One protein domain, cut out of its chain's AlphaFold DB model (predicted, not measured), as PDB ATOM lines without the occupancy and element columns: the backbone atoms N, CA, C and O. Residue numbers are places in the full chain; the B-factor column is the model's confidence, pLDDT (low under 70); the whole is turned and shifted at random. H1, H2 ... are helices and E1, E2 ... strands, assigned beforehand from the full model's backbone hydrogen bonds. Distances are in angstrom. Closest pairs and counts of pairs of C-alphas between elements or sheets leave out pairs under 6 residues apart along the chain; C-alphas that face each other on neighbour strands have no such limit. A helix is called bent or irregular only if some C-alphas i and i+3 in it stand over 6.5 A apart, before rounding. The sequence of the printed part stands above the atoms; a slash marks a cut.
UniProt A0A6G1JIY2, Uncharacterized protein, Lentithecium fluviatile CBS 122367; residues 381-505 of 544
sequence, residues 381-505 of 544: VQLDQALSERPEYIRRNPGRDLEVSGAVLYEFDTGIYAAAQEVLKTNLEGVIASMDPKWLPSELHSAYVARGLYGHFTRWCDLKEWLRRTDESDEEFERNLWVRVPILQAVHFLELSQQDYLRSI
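AT A GLANCE: This is residues 381 to 505 of the 544 residues of an uncharacterized protein of Lentithecium fluviatile CBS 122367 (UniProt A0A6G1JIY2). One long helix, H6, runs through the body, with H1, H5 and the kinked H3 packed round it and the small strand hairpin E1 and E2 by H3 and H6; H4 packs on H1, and H2 lies farthest out. Residues 496 to 505 of H6 stick out as an arm. The printed part has 125 residues, mostly helix, in the order H1 E1 E2 H2 H3 H4 H5 H6, with one antiparallel sheet, E1 - E2. It is compact, radius of gyration of the C-alphas 14.4 A, spanning 48 by 30 by 28 A.

IN THESE COORDINATES: Find E1, residues 394 to 396, from C-alpha 394 at (219.217, 150.408, 118.724), and E2, residues 402 to 404. H6 runs 46.0 A, residues 475 to 505, ending at (187.848, 149.839, 101.116). H3, residues 414 to 435, spans 21.8 A with a kink of 106 degrees near residue 427. H1 is residues 381 to 389, H2 406 to 411, H4 442 to 450 and H5 460 to 467. H2 and H3 are irregular: C-alphas 408 and 411 are 7.1 A apart, 426 and 429 9.1 A.

HOW THE PARTS SIT: In the hairpin E1 and E2, look for N 395 and O 403, 2.8 A apart. The closest C-alphas of E2 and H3, Leu 402 and Lys 425, are 7.1 A apart. H6, the hub, touches H3 about perpendicular at 82 degrees, Ala 420 and Ala 490 closest with C-alphas 5.0 A apart. H5 and H6 form a helical hairpin at 4 degrees, the C-alphas of Leu 467 and Glu 478 closest at 6.8 A. H1 touches H6 at a shallow tilt of 30 degrees, opposite ways; its closest C-alpha to H4 is Val 381, 5.4 A from that of Leu 444. H2 is close to but not clearly touching H1. Every O i to N i+4 pair is within hydrogen-bond range in H1, H4 and H5, but 16 of 18 in H3, 25 of 27 in H6 and 0 of 2 in H2, where 1 of 3 O i to N i+3 pairs is.

THE WHOLE: The farthest C-alphas, Glu 472 and Ile 505, are 49.4 A apart. The printed part has no cut, and no link is long. Confidence is under 70 at residues 398 to 401, 404, 406 to 412 and 471 to 473.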
ATOM      1  N   VAL A 381     205.516 161.249 119.541       93.31
ATOM      2  CA  VAL A 381     206.331 161.917 120.570       93.31
ATOM      3  C   VAL A 381     206.786 160.928 121.639       93.31
ATOM      4  O   VAL A 381     207.942 160.961 122.045       93.31
ATOM      5  N   GLN A 382     205.895 160.028 122.061       92.00
ATOM      6  CA  GLN A 382     206.217 158.988 123.039       92.00
ATOM      7  C   GLN A 382     207.195 157.981 122.439       92.00
ATOM      8  O   GLN A 382     208.161 157.611 123.093       92.00
ATOM      9  N   LEU A 383     206.983 157.596 121.177       91.00
ATOM     10  CA  LEU A 383     207.891 156.702 120.465       91.00
ATOM     11  C   LEU A 383     209.286 157.325 120.301       91.00
ATOM     12  O   LEU A 383     210.281 156.685 120.618       91.00
ATOM     13  N   ASP A 384     209.367 158.576 119.841       92.00
ATOM     14  CA  ASP A 384     210.628 159.317 119.737       92.00
ATOM     15  C   ASP A 384     211.320 159.405 121.099       92.00
ATOM     16  O   ASP A 384     212.503 159.090 121.197       92.00
ATOM     17  N   GLN A 385     210.586 159.748 122.162       90.88
ATOM     18  CA  GLN A 385     211.118 159.812 123.523       90.88
ATOM     19  C   GLN A 385     211.646 158.455 124.007       90.88
ATOM     20  O   GLN A 385     212.784 158.388 124.455       90.88
ATOM     21  N   ALA A 386     210.897 157.368 123.838       88.50
ATOM     22  CA  ALA A 386     211.340 156.039 124.254       88.50
ATOM     23  C   ALA A 386     212.583 155.564 123.493       88.50
ATOM     24  O   ALA A 386     213.494 154.983 124.081       88.50
ATOM     25  N   LEU A 387     212.659 155.861 122.193       88.19
ATOM     26  CA  LEU A 387     213.863 155.593 121.413       88.19
ATOM     27  C   LEU A 387     215.039 156.497 121.824       88.19
ATOM     28  O   LEU A 387     216.191 156.141 121.594       88.19
ATOM     29  N   SER A 388     214.760 157.677 122.389       87.38
ATOM     30  CA  SER A 388     215.770 158.621 122.892       87.38
ATOM     31  C   SER A 388     216.352 158.187 124.230       87.38
ATOM     32  O   SER A 388     217.545 158.341 124.448       87.38
ATOM     33  N   GLU A 389     215.501 157.690 125.127       88.25
ATOM     34  CA  GLU A 389     215.864 157.314 126.496       88.25
ATOM     35  C   GLU A 389     216.669 156.021 126.559       88.25
ATOM     36  O   GLU A 389     217.300 155.745 127.576       88.25
ATOM     37  N   ARG A 390     216.628 155.218 125.492       84.19
ATOM     38  CA  ARG A 390     217.247 153.899 125.479       84.19
ATOM     39  C   ARG A 390     217.994 153.596 124.168       84.19
ATOM     40  O   ARG A 390     217.622 152.679 123.422       84.19
ATOM     41  N   PRO A 391     219.030 154.384 123.835       80.81
ATOM     42  CA  PRO A 391     219.768 154.246 122.581       80.81
ATOM     43  C   PRO A 391     220.482 152.897 122.431       80.81
ATOM     44  O   PRO A 391     220.644 152.404 121.318       80.81
ATOM     45  N   GLU A 392     220.856 152.254 123.537       78.94
ATOM     46  CA  GLU A 392     221.541 150.960 123.582       78.94
ATOM     47  C   GLU A 392     220.737 149.816 122.964       78.94
ATOM     48  O   GLU A 392     221.311 148.803 122.541       78.94
ATOM     49  N   TYR A 393     219.413 149.970 122.894       76.38
ATOM     50  CA  TYR A 393     218.576 148.985 122.235       76.38
ATOM     51  C   TYR A 393     218.640 149.101 120.726       76.38
ATOM     52  O   TYR A 393     218.278 148.125 120.081       76.38
ATOM     53  N   ILE A 394     219.113 150.215 120.163       75.31
ATOM     54  CA  ILE A 394     219.217 150.408 118.724       75.31
ATOM     55  C   ILE A 394     220.676 150.266 118.291       75.31
ATOM     56  O   ILE A 394     221.489 151.180 118.412       75.31
ATOM     57  N   ARG A 395     221.024 149.095 117.757       76.56
ATOM     58  CA  ARG A 395     222.368 148.813 117.255       76.56
ATOM     59  C   ARG A 395     222.375 148.868 115.741       76.56
ATOM     60  O   ARG A 395     221.641 148.159 115.056       76.56
ATOM     61  N   ARG A 396     223.254 149.704 115.200       70.81
ATOM     62  CA  ARG A 396     223.580 149.665 113.779       70.81
ATOM     63  C   ARG A 396     224.676 148.628 113.578       70.81
ATOM     64  O   ARG A 396     225.825 148.886 113.933       70.81
ATOM     65  N   ASN A 397     224.332 147.475 113.011       71.19
ATOM     66  CA  ASN A 397     225.345 146.485 112.676       71.19
ATOM     67  C   ASN A 397     226.160 146.981 111.464       71.19
ATOM     68  O   ASN A 397     225.583 147.488 110.487       71.19
ATOM     69  N   PRO A 398     227.502 146.869 111.497       48.81
ATOM     70  CA  PRO A 398     228.343 147.154 110.340       48.81
ATOM     71  C   PRO A 398     228.034 146.124 109.242       48.81
ATOM     72  O   PRO A 398     228.541 145.010 109.250       48.81
ATOM     73  N   GLY A 399     227.125 146.484 108.332       55.09
ATOM     74  CA  GLY A 399     226.534 145.549 107.363       55.09
ATOM     75  C   GLY A 399     225.240 146.026 106.690       55.09
ATOM     76  O   GLY A 399     224.896 145.493 105.644       55.09
ATOM     77  N   ARG A 400     224.621 147.105 107.211       58.62
ATOM     78  CA  ARG A 400     223.375 147.798 106.778       58.62
ATOM     79  C   ARG A 400     222.119 147.453 107.577       58.62
ATOM     80  O   ARG A 400     221.154 148.207 107.465       58.62
ATOM     81  N   ASP A 401     222.157 146.446 108.441       66.81
ATOM     82  CA  ASP A 401     220.991 146.096 109.251       66.81
ATOM     83  C   ASP A 401     220.901 146.959 110.514       66.81
ATOM     84  O   ASP A 401     221.861 147.120 111.277       66.81
ATOM     85  N   LEU A 402     219.725 147.557 110.707       71.94
ATOM     86  CA  LEU A 402     219.342 148.234 111.937       71.94
ATOM     87  C   LEU A 402     218.694 147.184 112.846       71.94
ATOM     88  O   LEU A 402     217.573 146.744 112.585       71.94
ATOM     89  N   GLU A 403     219.389 146.754 113.894       72.06
ATOM     90  CA  GLU A 403     218.817 145.859 114.895       72.06
ATOM     91  C   GLU A 403     218.284 146.678 116.058       72.06
ATOM     92  O   GLU A 403     218.988 147.526 116.606       72.06
ATOM     93  N   VAL A 404     217.035 146.417 116.452       66.38
ATOM     94  CA  VAL A 404     216.514 146.958 117.707       66.38
ATOM     95  C   VAL A 404     216.089 145.828 118.615       66.38
ATOM     96  O   VAL A 404     215.328 144.952 118.202       66.38
ATOM     97  N   SER A 405     216.600 145.840 119.837       71.12
ATOM     98  CA  SER A 405     216.292 144.834 120.840       71.12
ATOM     99  C   SER A 405     214.848 144.972 121.337       71.12
ATOM    100  O   SER A 405     214.347 146.071 121.578       71.12
ATOM    101  N   GLY A 406     214.173 143.828 121.496       63.69
ATOM    102  CA  GLY A 406     212.741 143.746 121.803       63.69
ATOM    103  C   GLY A 406     212.327 144.284 123.179       63.69
ATOM    104  O   GLY A 406     211.138 144.400 123.455       63.69
ATOM    105  N   ALA A 407     213.273 144.647 124.048       63.53
ATOM    106  CA  ALA A 407     212.986 145.146 125.395       63.53
ATOM    107  C   ALA A 407     212.456 146.597 125.438       63.53
ATOM    108  O   ALA A 407     211.865 146.994 126.440       63.53
ATOM    109  N   VAL A 408     212.593 147.374 124.355       60.69
ATOM    110  CA  VAL A 408     211.939 148.698 124.206       60.69
ATOM    111  C   VAL A 408     210.415 148.561 124.054       60.69
ATOM    112  O   VAL A 408     209.673 149.517 124.246       60.69
ATOM    113  N   LEU A 409     209.926 147.362 123.723       56.66
ATOM    114  CA  LEU A 409     208.601 147.167 123.130       56.66
ATOM    115  C   LEU A 409     207.473 146.908 124.122       56.66
ATOM    116  O   LEU A 409     206.325 146.856 123.704       56.66
ATOM    117  N   TYR A 410     207.759 146.776 125.417       59.78
ATOM    118  CA  TYR A 410     206.712 146.498 126.406       59.78
ATOM    119  C   TYR A 410     205.739 147.668 126.625       59.78
ATOM    120  O   TYR A 410     204.627 147.442 127.092       59.78
ATOM    121  N   GLU A 411     206.126 148.897 126.270       62.44
ATOM    122  CA  GLU A 411     205.314 150.106 126.490       62.44
ATOM    123  C   GLU A 411     204.602 150.620 125.226       62.44
ATOM    124  O   GLU A 411     203.745 151.500 125.312       62.44
ATOM    125  N   PHE A 412     204.906 150.056 124.054       69.25
ATOM    126  CA  PHE A 412     204.342 150.473 122.767       69.25
ATOM    127  C   PHE A 412     203.576 149.328 122.113       69.25
ATOM    128  O   PHE A 412     203.732 148.169 122.486       69.25
ATOM    129  N   ASP A 413     202.743 149.644 121.118       72.56
ATOM    130  CA  ASP A 413     202.123 148.618 120.281       72.56
ATOM    131  C   ASP A 413     203.230 147.789 119.605       72.56
ATOM    132  O   ASP A 413     203.842 148.193 118.612       72.56
ATOM    133  N   THR A 414     203.522 146.630 120.198       74.62
ATOM    134  CA  THR A 414     204.561 145.696 119.744       74.62
ATOM    135  C   THR A 414     204.405 145.340 118.264       74.62
ATOM    136  O   THR A 414     205.404 145.076 117.593       74.62
ATOM    137  N   GLY A 415     203.177 145.389 117.731       82.94
ATOM    138  CA  GLY A 415     202.867 145.056 116.347       82.94
ATOM    139  C   GLY A 415     203.407 146.075 115.347       82.94
ATOM    140  O   GLY A 415     204.104 145.689 114.405       82.94
ATOM    141  N   ILE A 416     203.134 147.371 115.542       82.62
ATOM    142  CA  ILE A 416     203.561 148.400 114.574       82.62
ATOM    143  C   ILE A 416     205.078 148.535 114.531       82.62
ATOM    144  O   ILE A 416     205.667 148.770 113.476       82.62
ATOM    145  N   TYR A 417     205.719 148.333 115.675       82.81
ATOM    146  CA  TYR A 417     207.159 148.403 115.767       82.81
ATOM    147  C   TYR A 417     207.842 147.217 115.088       82.81
ATOM    148  O   TYR A 417     208.744 147.413 114.275       82.81
ATOM    149  N   ALA A 418     207.398 145.992 115.386       83.75
ATOM    150  CA  ALA A 418     207.924 144.796 114.738       83.75
ATOM    151  C   ALA A 418     207.745 144.876 113.214       83.75
ATOM    152  O   ALA A 418     208.671 144.578 112.460       83.75
ATOM    153  N   ALA A 419     206.593 145.381 112.758       86.31
ATOM    154  CA  ALA A 419     206.359 145.655 111.348       86.31
ATOM    155  C   ALA A 419     207.340 146.705 110.797       86.31
ATOM    156  O   ALA A 419     207.908 146.506 109.726       86.31
ATOM    157  N   ALA A 420     207.590 147.802 111.519       87.88
ATOM    158  CA  ALA A 420     208.525 148.838 111.079       87.88
ATOM    159  C   ALA A 420     209.953 148.292 110.940       87.88
ATOM    160  O   ALA A 420     210.633 148.595 109.958       87.88
ATOM    161  N   GLN A 421     210.394 147.445 111.874       87.06
ATOM    162  CA  GLN A 421     211.685 146.762 111.777       87.06
ATOM    163  C   GLN A 421     211.761 145.855 110.553       87.06
ATOM    164  O   GLN A 421     212.768 145.874 109.852       87.06
ATOM    165  N   GLU A 422     210.707 145.092 110.274       87.94
ATOM    166  CA  GLU A 422     210.679 144.190 109.124       87.94
ATOM    167  C   GLU A 422     210.736 144.957 107.796       87.94
ATOM    168  O   GLU A 422     211.490 144.602 106.887       87.94
ATOM    169  N   VAL A 423     210.023 146.085 107.703       85.75
ATOM    170  CA  VAL A 423     210.099 146.975 106.536       85.75
ATOM    171  C   VAL A 423     211.506 147.568 106.386       85.75
ATOM    172  O   VAL A 423     212.014 147.678 105.271       85.75
ATOM    173  N   LEU A 424     212.173 147.936 107.485       87.00
ATOM    174  CA  LEU A 424     213.544 148.453 107.424       87.00
ATOM    175  C   LEU A 424     214.550 147.375 107.010       87.00
ATOM    176  O   LEU A 424     215.407 147.658 106.175       87.00
ATOM    177  N   LYS A 425     214.427 146.147 107.524       87.19
ATOM    178  CA  LYS A 425     215.277 145.012 107.126       87.19
ATOM    179  C   LYS A 425     215.141 144.695 105.640       87.19
ATOM    180  O   LYS A 425     216.133 144.496 104.949       87.19
ATOM    181  N   THR A 426     213.912 144.685 105.132       85.69
ATOM    182  CA  THR A 426     213.635 144.329 103.735       85.69
ATOM    183  C   THR A 426     213.892 145.478 102.757       85.69
ATOM    184  O   THR A 426     214.273 145.233 101.612       85.69
ATOM    185  N   ASN A 427     213.681 146.737 103.166       87.00
ATOM    186  CA  ASN A 427     213.661 147.870 102.239       87.00
ATOM    187  C   ASN A 427     214.034 149.233 102.863       87.00
ATOM    188  O   ASN A 427     213.396 150.251 102.576       87.00
ATOM    189  N   LEU A 428     215.099 149.300 103.670       86.38
ATOM    190  CA  LEU A 428     215.583 150.553 104.274       86.38
ATOM    191  C   LEU A 428     215.698 151.716 103.270       86.38
ATOM    192  O   LEU A 428     215.163 152.803 103.499       86.38
ATOM    193  N   GLU A 429     216.394 151.504 102.147       84.75
ATOM    194  CA  GLU A 429     216.625 152.566 101.158       84.75
ATOM    195  C   GLU A 429     215.328 153.039 100.490       84.75
ATOM    196  O   GLU A 429     215.185 154.230 100.205       84.75
ATOM    197  N   GLY A 430     214.376 152.129 100.253       76.56
ATOM    198  CA  GLY A 430     213.079 152.462  99.671       76.56
ATOM    199  C   GLY A 430     212.188 153.236 100.636       76.56
ATOM    200  O   GLY A 430     211.567 154.213 100.212       76.56
ATOM    201  N   VAL A 431     212.175 152.870 101.924       84.44
ATOM    202  CA  VAL A 431     211.481 153.643 102.970       84.44
ATOM    203  C   VAL A 431     212.055 155.046 103.041       84.44
ATOM    204  O   VAL A 431     211.306 156.011 102.924       84.44
ATOM    205  N   ILE A 432     213.380 155.175 103.156       85.94
ATOM    206  CA  ILE A 432     214.049 156.477 103.233       85.94
ATOM    207  C   ILE A 432     213.704 157.333 102.010       85.94
ATOM    208  O   ILE A 432     213.228 158.452 102.167       85.94
ATOM    209  N   ALA A 433     213.870 156.802 100.795       75.44
ATOM    210  CA  ALA A 433     213.597 157.554  99.572       75.44
ATOM    211  C   ALA A 433     212.124 157.981  99.450       75.44
ATOM    212  O   ALA A 433     211.835 159.076  98.967       75.44
ATOM    213  N   SER A 434     211.196 157.137  99.905       71.56
ATOM    214  CA  SER A 434     209.756 157.413  99.847       71.56
ATOM    215  C   SER A 434     209.300 158.392 100.929       71.56
ATOM    216  O   SER A 434     208.371 159.171 100.694       71.56
ATOM    217  N   MET A 435     209.940 158.351 102.103       93.38
ATOM    218  CA  MET A 435     209.567 159.135 103.279       93.38
ATOM    219  C   MET A 435     210.281 160.479 103.366       93.38
ATOM    220  O   MET A 435     209.686 161.421 103.868       93.38
ATOM    221  N   ASP A 436     211.494 160.623 102.837       89.62
ATOM    222  CA  ASP A 436     212.244 161.885 102.829       89.62
ATOM    223  C   ASP A 436     211.426 163.110 102.365       89.62
ATOM    224  O   ASP A 436     211.425 164.113 103.081       89.62
ATOM    225  N   PRO A 437     210.661 163.064 101.254       81.88
ATOM    226  CA  PRO A 437     209.854 164.207 100.824       81.88
ATOM    227  C   PRO A 437     208.543 164.379 101.614       81.88
ATOM    228  O   PRO A 437     207.811 165.344 101.376       81.88
ATOM    229  N   LYS A 438     208.188 163.441 102.502       84.56
ATOM    230  CA  LYS A 438     206.943 163.489 103.281       84.56
ATOM    231  C   LYS A 438     207.102 164.432 104.469       84.56
ATOM    232  O   LYS A 438     208.197 164.635 104.991       84.56
ATOM    233  N   TRP A 439     205.976 164.990 104.896       89.56
ATOM    234  CA  TRP A 439     205.908 165.842 106.075       89.56
ATOM    235  C   TRP A 439     206.192 165.033 107.341       89.56
ATOM    236  O   TRP A 439     205.903 163.835 107.389       89.56
ATOM    237  N   LEU A 440     206.741 165.686 108.360       92.81
ATOM    238  CA  LEU A 440     206.787 165.120 109.701       92.81
ATOM    239  C   LEU A 440     205.356 164.991 110.250       92.81
ATOM    240  O   LEU A 440     204.522 165.861 109.980       92.81
ATOM    241  N   PRO A 441     205.059 163.941 111.036       95.06
ATOM    242  CA  PRO A 441     203.843 163.889 111.838       95.06
ATOM    243  C   PRO A 441     203.705 165.169 112.671       95.06
ATOM    244  O   PRO A 441     204.687 165.632 113.257       95.06
ATOM    245  N   SER A 442     202.509 165.759 112.722       89.75
ATOM    246  CA  SER A 442     202.286 167.064 113.368       89.75
ATOM    247  C   SER A 442     202.679 167.070 114.845       89.75
ATOM    248  O   SER A 442     203.230 168.063 115.323       89.75
ATOM    249  N   GLU A 443     202.442 165.964 115.551       93.00
ATOM    250  CA  GLU A 443     202.841 165.795 116.951       93.00
ATOM    251  C   GLU A 443     204.365 165.859 117.102       93.00
ATOM    252  O   GLU A 443     204.877 166.600 117.940       93.00
ATOM    253  N   LEU A 444     205.091 165.141 116.238       93.06
ATOM    254  CA  LEU A 444     206.550 165.092 116.250       93.06
ATOM    255  C   LEU A 444     207.157 166.449 115.879       93.06
ATOM    256  O   LEU A 444     208.049 166.937 116.567       93.06
ATOM    257  N   HIS A 445     206.623 167.093 114.838       92.12
ATOM    258  CA  HIS A 445     207.012 168.447 114.453       92.12
ATOM    259  C   HIS A 445     206.822 169.434 115.612       92.12
ATOM    260  O   HIS A 445     207.736 170.183 115.944       92.12
ATOM    261  N   SER A 446     205.658 169.405 116.267       90.56
ATOM    262  CA  SER A 446     205.357 170.297 117.394       90.56
ATOM    263  C   SER A 446     206.288 170.049 118.581       90.56
ATOM    264  O   SER A 446     206.759 171.004 119.195       90.56
ATOM    265  N   ALA A 447     206.604 168.785 118.878       90.75
ATOM    266  CA  ALA A 447     207.548 168.427 119.934       90.75
ATOM    267  C   ALA A 447     208.975 168.904 119.627       90.75
ATOM    268  O   ALA A 447     209.653 169.416 120.514       90.75
ATOM    269  N   TYR A 448     209.427 168.790 118.377       90.19
ATOM    270  CA  TYR A 448     210.737 169.296 117.968       90.19
ATOM    271  C   TYR A 448     210.812 170.823 118.049       90.19
ATOM    272  O   TYR A 448     211.753 171.344 118.645       90.19
ATOM    273  N   VAL A 449     209.783 171.536 117.584       86.88
ATOM    274  CA  VAL A 449     209.682 172.996 117.752       86.88
ATOM    275  C   VAL A 449     209.721 173.388 119.232       86.88
ATOM    276  O   VAL A 449     210.454 174.299 119.610       86.88
ATOM    277  N   ALA A 450     208.981 172.679 120.091       88.69
ATOM    278  CA  ALA A 450     208.946 172.946 121.530       88.69
ATOM    279  C   ALA A 450     210.298 172.703 122.226       88.69
ATOM    280  O   ALA A 450     210.608 173.369 123.210       88.69
ATOM    281  N   ARG A 451     211.124 171.791 121.699       86.00
ATOM    282  CA  ARG A 451     212.499 171.536 122.166       86.00
ATOM    283  C   ARG A 451     213.512 172.572 121.659       86.00
ATOM    284  O   ARG A 451     214.707 172.401 121.871       86.00
ATOM    285  N   GLY A 452     213.061 173.624 120.972       85.19
ATOM    286  CA  GLY A 452     213.939 174.625 120.367       85.19
ATOM    287  C   GLY A 452     214.675 174.118 119.127       85.19
ATOM    288  O   GLY A 452     215.572 174.799 118.631       85.19
ATOM    289  N   LEU A 453     214.300 172.944 118.601       79.75
ATOM    290  CA  LEU A 453     214.796 172.491 117.308       79.75
ATOM    291  C   LEU A 453     214.163 173.379 116.234       79.75
ATOM    292  O   LEU A 453     212.972 173.692 116.280       79.75
ATOM    293  N   TYR A 454     214.991 173.833 115.298       70.12
ATOM    294  CA  TYR A 454     214.652 174.850 114.304       70.12
ATOM    295  C   TYR A 454     213.277 174.593 113.654       70.12
ATOM    296  O   TYR A 454     213.052 173.560 113.022       70.12
ATOM    297  N   GLY A 455     212.361 175.564 113.741       72.12
ATOM    298  CA  GLY A 455     210.975 175.435 113.261       72.12
ATOM    299  C   GLY A 455     210.789 175.411 111.739       72.12
ATOM    300  O   GLY A 455     209.703 175.704 111.242       72.12
ATOM    301  N   HIS A 456     211.843 175.109 110.982       71.25
ATOM    302  CA  HIS A 456     211.810 175.028 109.523       71.25
ATOM    303  C   HIS A 456     211.812 173.588 108.993       71.25
ATOM    304  O   HIS A 456     211.575 173.400 107.800       71.25
ATOM    305  N   PHE A 457     212.041 172.569 109.832       85.19
ATOM    306  CA  PHE A 457     212.060 171.179 109.364       85.19
ATOM    307  C   PHE A 457     210.654 170.628 109.293       85.19
ATOM    308  O   PHE A 457     210.135 170.069 110.249       85.19
ATOM    309  N   THR A 458     210.021 170.798 108.142       85.25
ATOM    310  CA  THR A 458     208.649 170.334 107.948       85.25
ATOM    311  C   THR A 458     208.576 168.936 107.354       85.25
ATOM    312  O   THR A 458     207.547 168.267 107.461       85.25
ATOM    313  N   ARG A 459     209.670 168.484 106.738       91.38
ATOM    314  CA  ARG A 459     209.808 167.178 106.097       91.38
ATOM    315  C   ARG A 459     210.916 166.363 106.735       91.38
ATOM    316  O   ARG A 459     211.837 166.899 107.351       91.38
ATOM    317  N   TRP A 460     210.869 165.056 106.510       92.94
ATOM    318  CA  TRP A 460     211.929 164.157 106.961       92.94
ATOM    319  C   TRP A 460     213.297 164.501 106.360       92.94
ATOM    320  O   TRP A 460     214.305 164.413 107.059       92.94
ATOM    321  N   CYS A 461     213.354 164.920 105.089       90.56
ATOM    322  CA  CYS A 461     214.603 165.363 104.466       90.56
ATOM    323  C   CYS A 461     215.184 166.609 105.136       90.56
ATOM    324  O   CYS A 461     216.401 166.705 105.267       90.56
ATOM    325  N   ASP A 462     214.326 167.528 105.585       89.06
ATOM    326  CA  ASP A 462     214.746 168.765 106.237       89.06
ATOM    327  C   ASP A 462     215.364 168.450 107.608       89.06
ATOM    328  O   ASP A 462     216.433 168.960 107.934       89.06
ATOM    329  N   LEU A 463     214.741 167.538 108.368       89.75
ATOM    330  CA  LEU A 463     215.263 167.048 109.649       89.75
ATOM    331  C   LEU A 463     216.626 166.364 109.477       89.75
ATOM    332  O   LEU A 463     217.553 166.636 110.232       89.75
ATOM    333  N   LYS A 464     216.775 165.500 108.465       88.88
ATOM    334  CA  LYS A 464     218.057 164.842 108.166       88.88
ATOM    335  C   LYS A 464     219.129 165.831 107.739       88.88
ATOM    336  O   LYS A 464     220.283 165.661 108.100       88.88
ATOM    337  N   GLU A 465     218.771 166.822 106.932       85.31
ATOM    338  CA  GLU A 465     219.716 167.842 106.487       85.31
ATOM    339  C   GLU A 465     220.177 168.719 107.648       85.31
ATOM    340  O   GLU A 465     221.356 169.038 107.736       85.31
ATOM    341  N   TRP A 466     219.279 169.054 108.571       86.19
ATOM    342  CA  TRP A 466     219.661 169.713 109.812       86.19
ATOM    343  C   TRP A 466     220.615 168.869 110.647       86.19
ATOM    344  O   TRP A 466     221.660 169.377 111.036       86.19
ATOM    345  N   LEU A 467     220.312 167.579 110.813       82.56
ATOM    346  CA  LEU A 467     221.183 166.627 111.504       82.56
ATOM    347  C   LEU A 467     222.564 166.471 110.863       82.56
ATOM    348  O   LEU A 467     223.470 165.997 111.531       82.56
ATOM    349  N   ARG A 468     222.736 166.811 109.578       81.06
ATOM    350  CA  ARG A 468     224.061 166.851 108.929       81.06
ATOM    351  C   ARG A 468     224.829 168.142 109.205       81.06
ATOM    352  O   ARG A 468     226.006 168.199 108.882       81.06
ATOM    353  N   ARG A 469     224.147 169.207 109.640       79.94
ATOM    354  CA  ARG A 469     224.710 170.563 109.770       79.94
ATOM    355  C   ARG A 469     225.018 170.948 111.205       79.94
ATOM    356  O   ARG A 469     225.909 171.759 111.421       79.94
ATOM    357  N   THR A 470     224.259 170.443 112.169       75.94
ATOM    358  CA  THR A 470     224.747 170.345 113.547       75.94
ATOM    359  C   THR A 470     225.871 169.320 113.511       75.94
ATOM    360  O   THR A 470     225.564 168.172 113.239       75.94
ATOM    361  N   ASP A 471     227.121 169.771 113.626       55.69
ATOM    362  CA  ASP A 471     228.342 168.959 113.458       55.69
ATOM    363  C   ASP A 471     229.326 169.168 114.636       55.69
ATOM    364  O   ASP A 471     230.477 168.761 114.567       55.69
ATOM    365  N   GLU A 472     228.945 169.875 115.717       53.22
ATOM    366  CA  GLU A 472     229.974 170.497 116.580       53.22
ATOM    367  C   GLU A 472     229.842 170.371 118.109       53.22
ATOM    368  O   GLU A 472     230.682 170.936 118.806       53.22
ATOM    369  N   SER A 473     228.904 169.618 118.705       56.62
ATOM    370  CA  SER A 473     228.969 169.477 120.182       56.62
ATOM    371  C   SER A 473     228.436 168.208 120.835       56.62
ATOM    372  O   SER A 473     228.697 168.026 122.022       56.62
ATOM    373  N   ASP A 474     227.704 167.337 120.134       71.50
ATOM    374  CA  ASP A 474     227.089 166.173 120.783       71.50
ATOM    375  C   ASP A 474     226.974 164.970 119.829       71.50
ATOM    376  O   ASP A 474     225.916 164.658 119.275       71.50
ATOM    377  N   GLU A 475     228.106 164.283 119.626       73.44
ATOM    378  CA  GLU A 475     228.185 163.060 118.812       73.44
ATOM    379  C   GLU A 475     227.216 161.961 119.281       73.44
ATOM    380  O   GLU A 475     226.841 161.082 118.495       73.44
ATOM    381  N   GLU A 476     226.846 161.958 120.564       74.38
ATOM    382  CA  GLU A 476     225.917 160.990 121.142       74.38
ATOM    383  C   GLU A 476     224.479 161.325 120.735       74.38
ATOM    384  O   GLU A 476     223.748 160.455 120.244       74.38
ATOM    385  N   PHE A 477     224.093 162.599 120.822       73.88
ATOM    386  CA  PHE A 477     222.802 163.083 120.342       73.88
ATOM    387  C   PHE A 477     222.592 162.799 118.849       73.88
ATOM    388  O   PHE A 477     221.534 162.281 118.459       73.88
ATOM    389  N   GLU A 478     223.600 163.071 118.018       70.38
ATOM    390  CA  GLU A 478     223.553 162.815 116.576       70.38
ATOM    391  C   GLU A 478     223.454 161.328 116.249       70.38
ATOM    392  O   GLU A 478     222.567 160.928 115.483       70.38
ATOM    393  N   ARG A 479     224.304 160.484 116.856       72.81
ATOM    394  CA  ARG A 479     224.240 159.026 116.667       72.81
ATOM    395  C   ARG A 479     222.863 158.487 117.024       72.81
ATOM    396  O   ARG A 479     222.292 157.715 116.250       72.81
ATOM    397  N   ASN A 480     222.294 158.963 118.128       75.69
ATOM    398  CA  ASN A 480     220.966 158.561 118.555       75.69
ATOM    399  C   ASN A 480     219.908 159.007 117.538       75.69
ATOM    400  O   ASN A 480     219.012 158.236 117.202       75.69
ATOM    401  N   LEU A 481     219.958 160.237 117.012       78.81
ATOM    402  CA  LEU A 481     218.913 160.741 116.101       78.81
ATOM    403  C   LEU A 481     218.984 160.107 114.705       78.81
ATOM    404  O   LEU A 481     217.947 159.735 114.153       78.81
ATOM    405  N   TRP A 482     220.185 159.881 114.168       82.00
ATOM    406  CA  TRP A 482     220.385 159.205 112.878       82.00
ATOM    407  C   TRP A 482     219.821 157.788 112.831       82.00
ATOM    408  O   TRP A 482     219.412 157.305 111.774       82.00
ATOM    409  N   VAL A 483     219.810 157.133 113.983       83.94
ATOM    410  CA  VAL A 483     219.335 155.770 114.169       83.94
ATOM    411  C   VAL A 483     217.819 155.733 114.436       83.94
ATOM    412  O   VAL A 483     217.126 154.849 113.930       83.94
ATOM    413  N   ARG A 484     217.282 156.744 115.132       90.06
ATOM    414  CA  ARG A 484     215.843 156.923 115.402       90.06
ATOM    415  C   ARG A 484     215.026 157.286 114.164       90.06
ATOM    416  O   ARG A 484     213.939 156.751 113.963       90.06
ATOM    417  N   VAL A 485     215.536 158.187 113.322       92.81
ATOM    418  CA  VAL A 485     214.775 158.734 112.185       92.81
ATOM    419  C   VAL A 485     214.273 157.648 111.221       92.81
ATOM    420  O   VAL A 485     213.091 157.690 110.885       92.81
ATOM    421  N   PRO A 486     215.074 156.652 110.791       92.81
ATOM    422  CA  PRO A 486     214.580 155.566 109.943       92.81
ATOM    423  C   PRO A 486     213.431 154.766 110.569       92.81
ATOM    424  O   PRO A 486     212.493 154.406 109.863       92.81
ATOM    425  N   ILE A 487     213.464 154.536 111.885       92.88
ATOM    426  CA  ILE A 487     212.395 153.841 112.620       92.88
ATOM    427  C   ILE A 487     211.111 154.664 112.579       92.88
ATOM    428  O   ILE A 487     210.064 154.156 112.180       92.88
ATOM    429  N   LEU A 488     211.199 155.953 112.908       94.62
ATOM    430  CA  LEU A 488     210.053 156.859 112.850       94.62
ATOM    431  C   LEU A 488     209.503 156.992 111.415       94.62
ATOM    432  O   LEU A 488     208.288 157.023 111.222       94.62
ATOM    433  N   GLN A 489     210.377 157.001 110.401       95.00
ATOM    434  CA  GLN A 489     209.981 156.968 108.990       95.00
ATOM    435  C   GLN A 489     209.252 155.672 108.624       95.00
ATOM    436  O   GLN A 489     208.260 155.735 107.905       95.00
ATOM    437  N   ALA A 490     209.710 154.514 109.101       94.38
ATOM    438  CA  ALA A 490     209.073 153.229 108.823       94.38
ATOM    439  C   ALA A 490     207.706 153.096 109.501       94.38
ATOM    440  O   ALA A 490     206.750 152.657 108.865       94.38
ATOM    441  N   VAL A 491     207.579 153.552 110.748       94.38
ATOM    442  CA  VAL A 491     206.282 153.618 111.436       94.38
ATOM    443  C   VAL A 491     205.317 154.531 110.675       94.38
ATOM    444  O   VAL A 491     204.184 154.141 110.400       94.38
ATOM    445  N   HIS A 492     205.784 155.700 110.231       94.50
ATOM    446  CA  HIS A 492     204.960 156.614 109.441       94.50
ATOM    447  C   HIS A 492     204.624 156.074 108.050       94.50
ATOM    448  O   HIS A 492     203.515 156.269 107.556       94.50
ATOM    449  N   PHE A 493     205.531 155.324 107.431       92.19
ATOM    450  CA  PHE A 493     205.250 154.607 106.195       92.19
ATOM    451  C   PHE A 493     204.116 153.584 106.372       92.19
ATOM    452  O   PHE A 493     203.211 153.523 105.536       92.19
ATOM    453  N   LEU A 494     204.129 152.816 107.465       91.38
ATOM    454  CA  LEU A 494     203.088 151.833 107.779       91.38
ATOM    455  C   LEU A 494     201.739 152.489 108.071       91.38
ATOM    456  O   LEU A 494     200.724 152.048 107.533       91.38
ATOM    457  N   GLU A 495     201.729 153.570 108.853       92.06
ATOM    458  CA  GLU A 495     200.512 154.334 109.139       92.06
ATOM    459  C   GLU A 495     199.875 154.869 107.847       92.06
ATOM    460  O   GLU A 495     198.682 154.671 107.607       92.06
ATOM    461  N   LEU A 496     200.668 155.494 106.968       86.00
ATOM    462  CA  LEU A 496     200.176 155.999 105.682       86.00
ATOM    463  C   LEU A 496     199.656 154.869 104.785       86.00
ATOM    464  O   LEU A 496     198.603 155.015 104.163       86.00
ATOM    465  N   SER A 497     200.353 153.732 104.760       83.94
ATOM    466  CA  SER A 497     199.940 152.557 103.986       83.94
ATOM    467  C   SER A 497     198.597 152.004 104.471       83.94
ATOM    468  O   SER A 497     197.728 151.682 103.660       83.94
ATOM    469  N   GLN A 498     198.382 151.954 105.790       85.75
ATOM    470  CA  GLN A 498     197.111 151.524 106.370       85.75
ATOM    471  C   GLN A 498     195.978 152.514 106.061       85.75
ATOM    472  O   GLN A 498     194.874 152.101 105.703       85.75
ATOM    473  N   GLN A 499     196.237 153.822 106.155       82.69
ATOM    474  CA  GLN A 499     195.245 154.849 105.817       82.69
ATOM    475  C   GLN A 499     194.797 154.748 104.354       82.69
ATOM    476  O   GLN A 499     193.601 154.853 104.067       82.69
ATOM    477  N   ASP A 500     195.731 154.520 103.430       73.12
ATOM    478  CA  ASP A 500     195.417 154.357 102.010       73.12
ATOM    479  C   ASP A 500     194.649 153.054 101.741       73.12
ATOM    480  O   ASP A 500     193.671 153.063 100.986       73.12
ATOM    481  N   TYR A 501     194.989 151.963 102.435       74.75
ATOM    482  CA  TYR A 501     194.212 150.723 102.392       74.75
ATOM    483  C   TYR A 501     192.759 150.940 102.845       74.75
ATOM    484  O   TYR A 501     191.823 150.596 102.121       74.75
ATOM    485  N   LEU A 502     192.545 151.599 103.989       73.00
ATOM    486  CA  LEU A 502     191.202 151.897 104.502       73.00
ATOM    487  C   LEU A 502     190.405 152.816 103.563       73.00
ATOM    488  O   LEU A 502     189.198 152.629 103.389       73.00
ATOM    489  N   ARG A 503     191.062 153.787 102.914       73.19
ATOM    490  CA  ARG A 503     190.433 154.614 101.869       73.19
ATOM    491  C   ARG A 503     189.995 153.776 100.674       73.19
ATOM    492  O   ARG A 503     188.907 154.013 100.151       73.19
ATOM    493  N   SER A 504     190.797 152.793 100.263       70.56
ATOM    494  CA  SER A 504     190.446 151.908  99.147       70.56
ATOM    495  C   SER A 504     189.188 151.083  99.446       70.56
ATOM    496  O   SER A 504     188.300 151.007  98.599       70.56
ATOM    497  N   ILE A 505     189.047 150.569 100.674       77.25
ATOM    498  CA  ILE A 505     187.848 149.839 101.116       77.25
ATOM    499  C   ILE A 505     186.627 150.760 101.120       77.25
ATOM    500  O   ILE A 505     185.601 150.414 100.540       77.25
TER     501      ILE A 505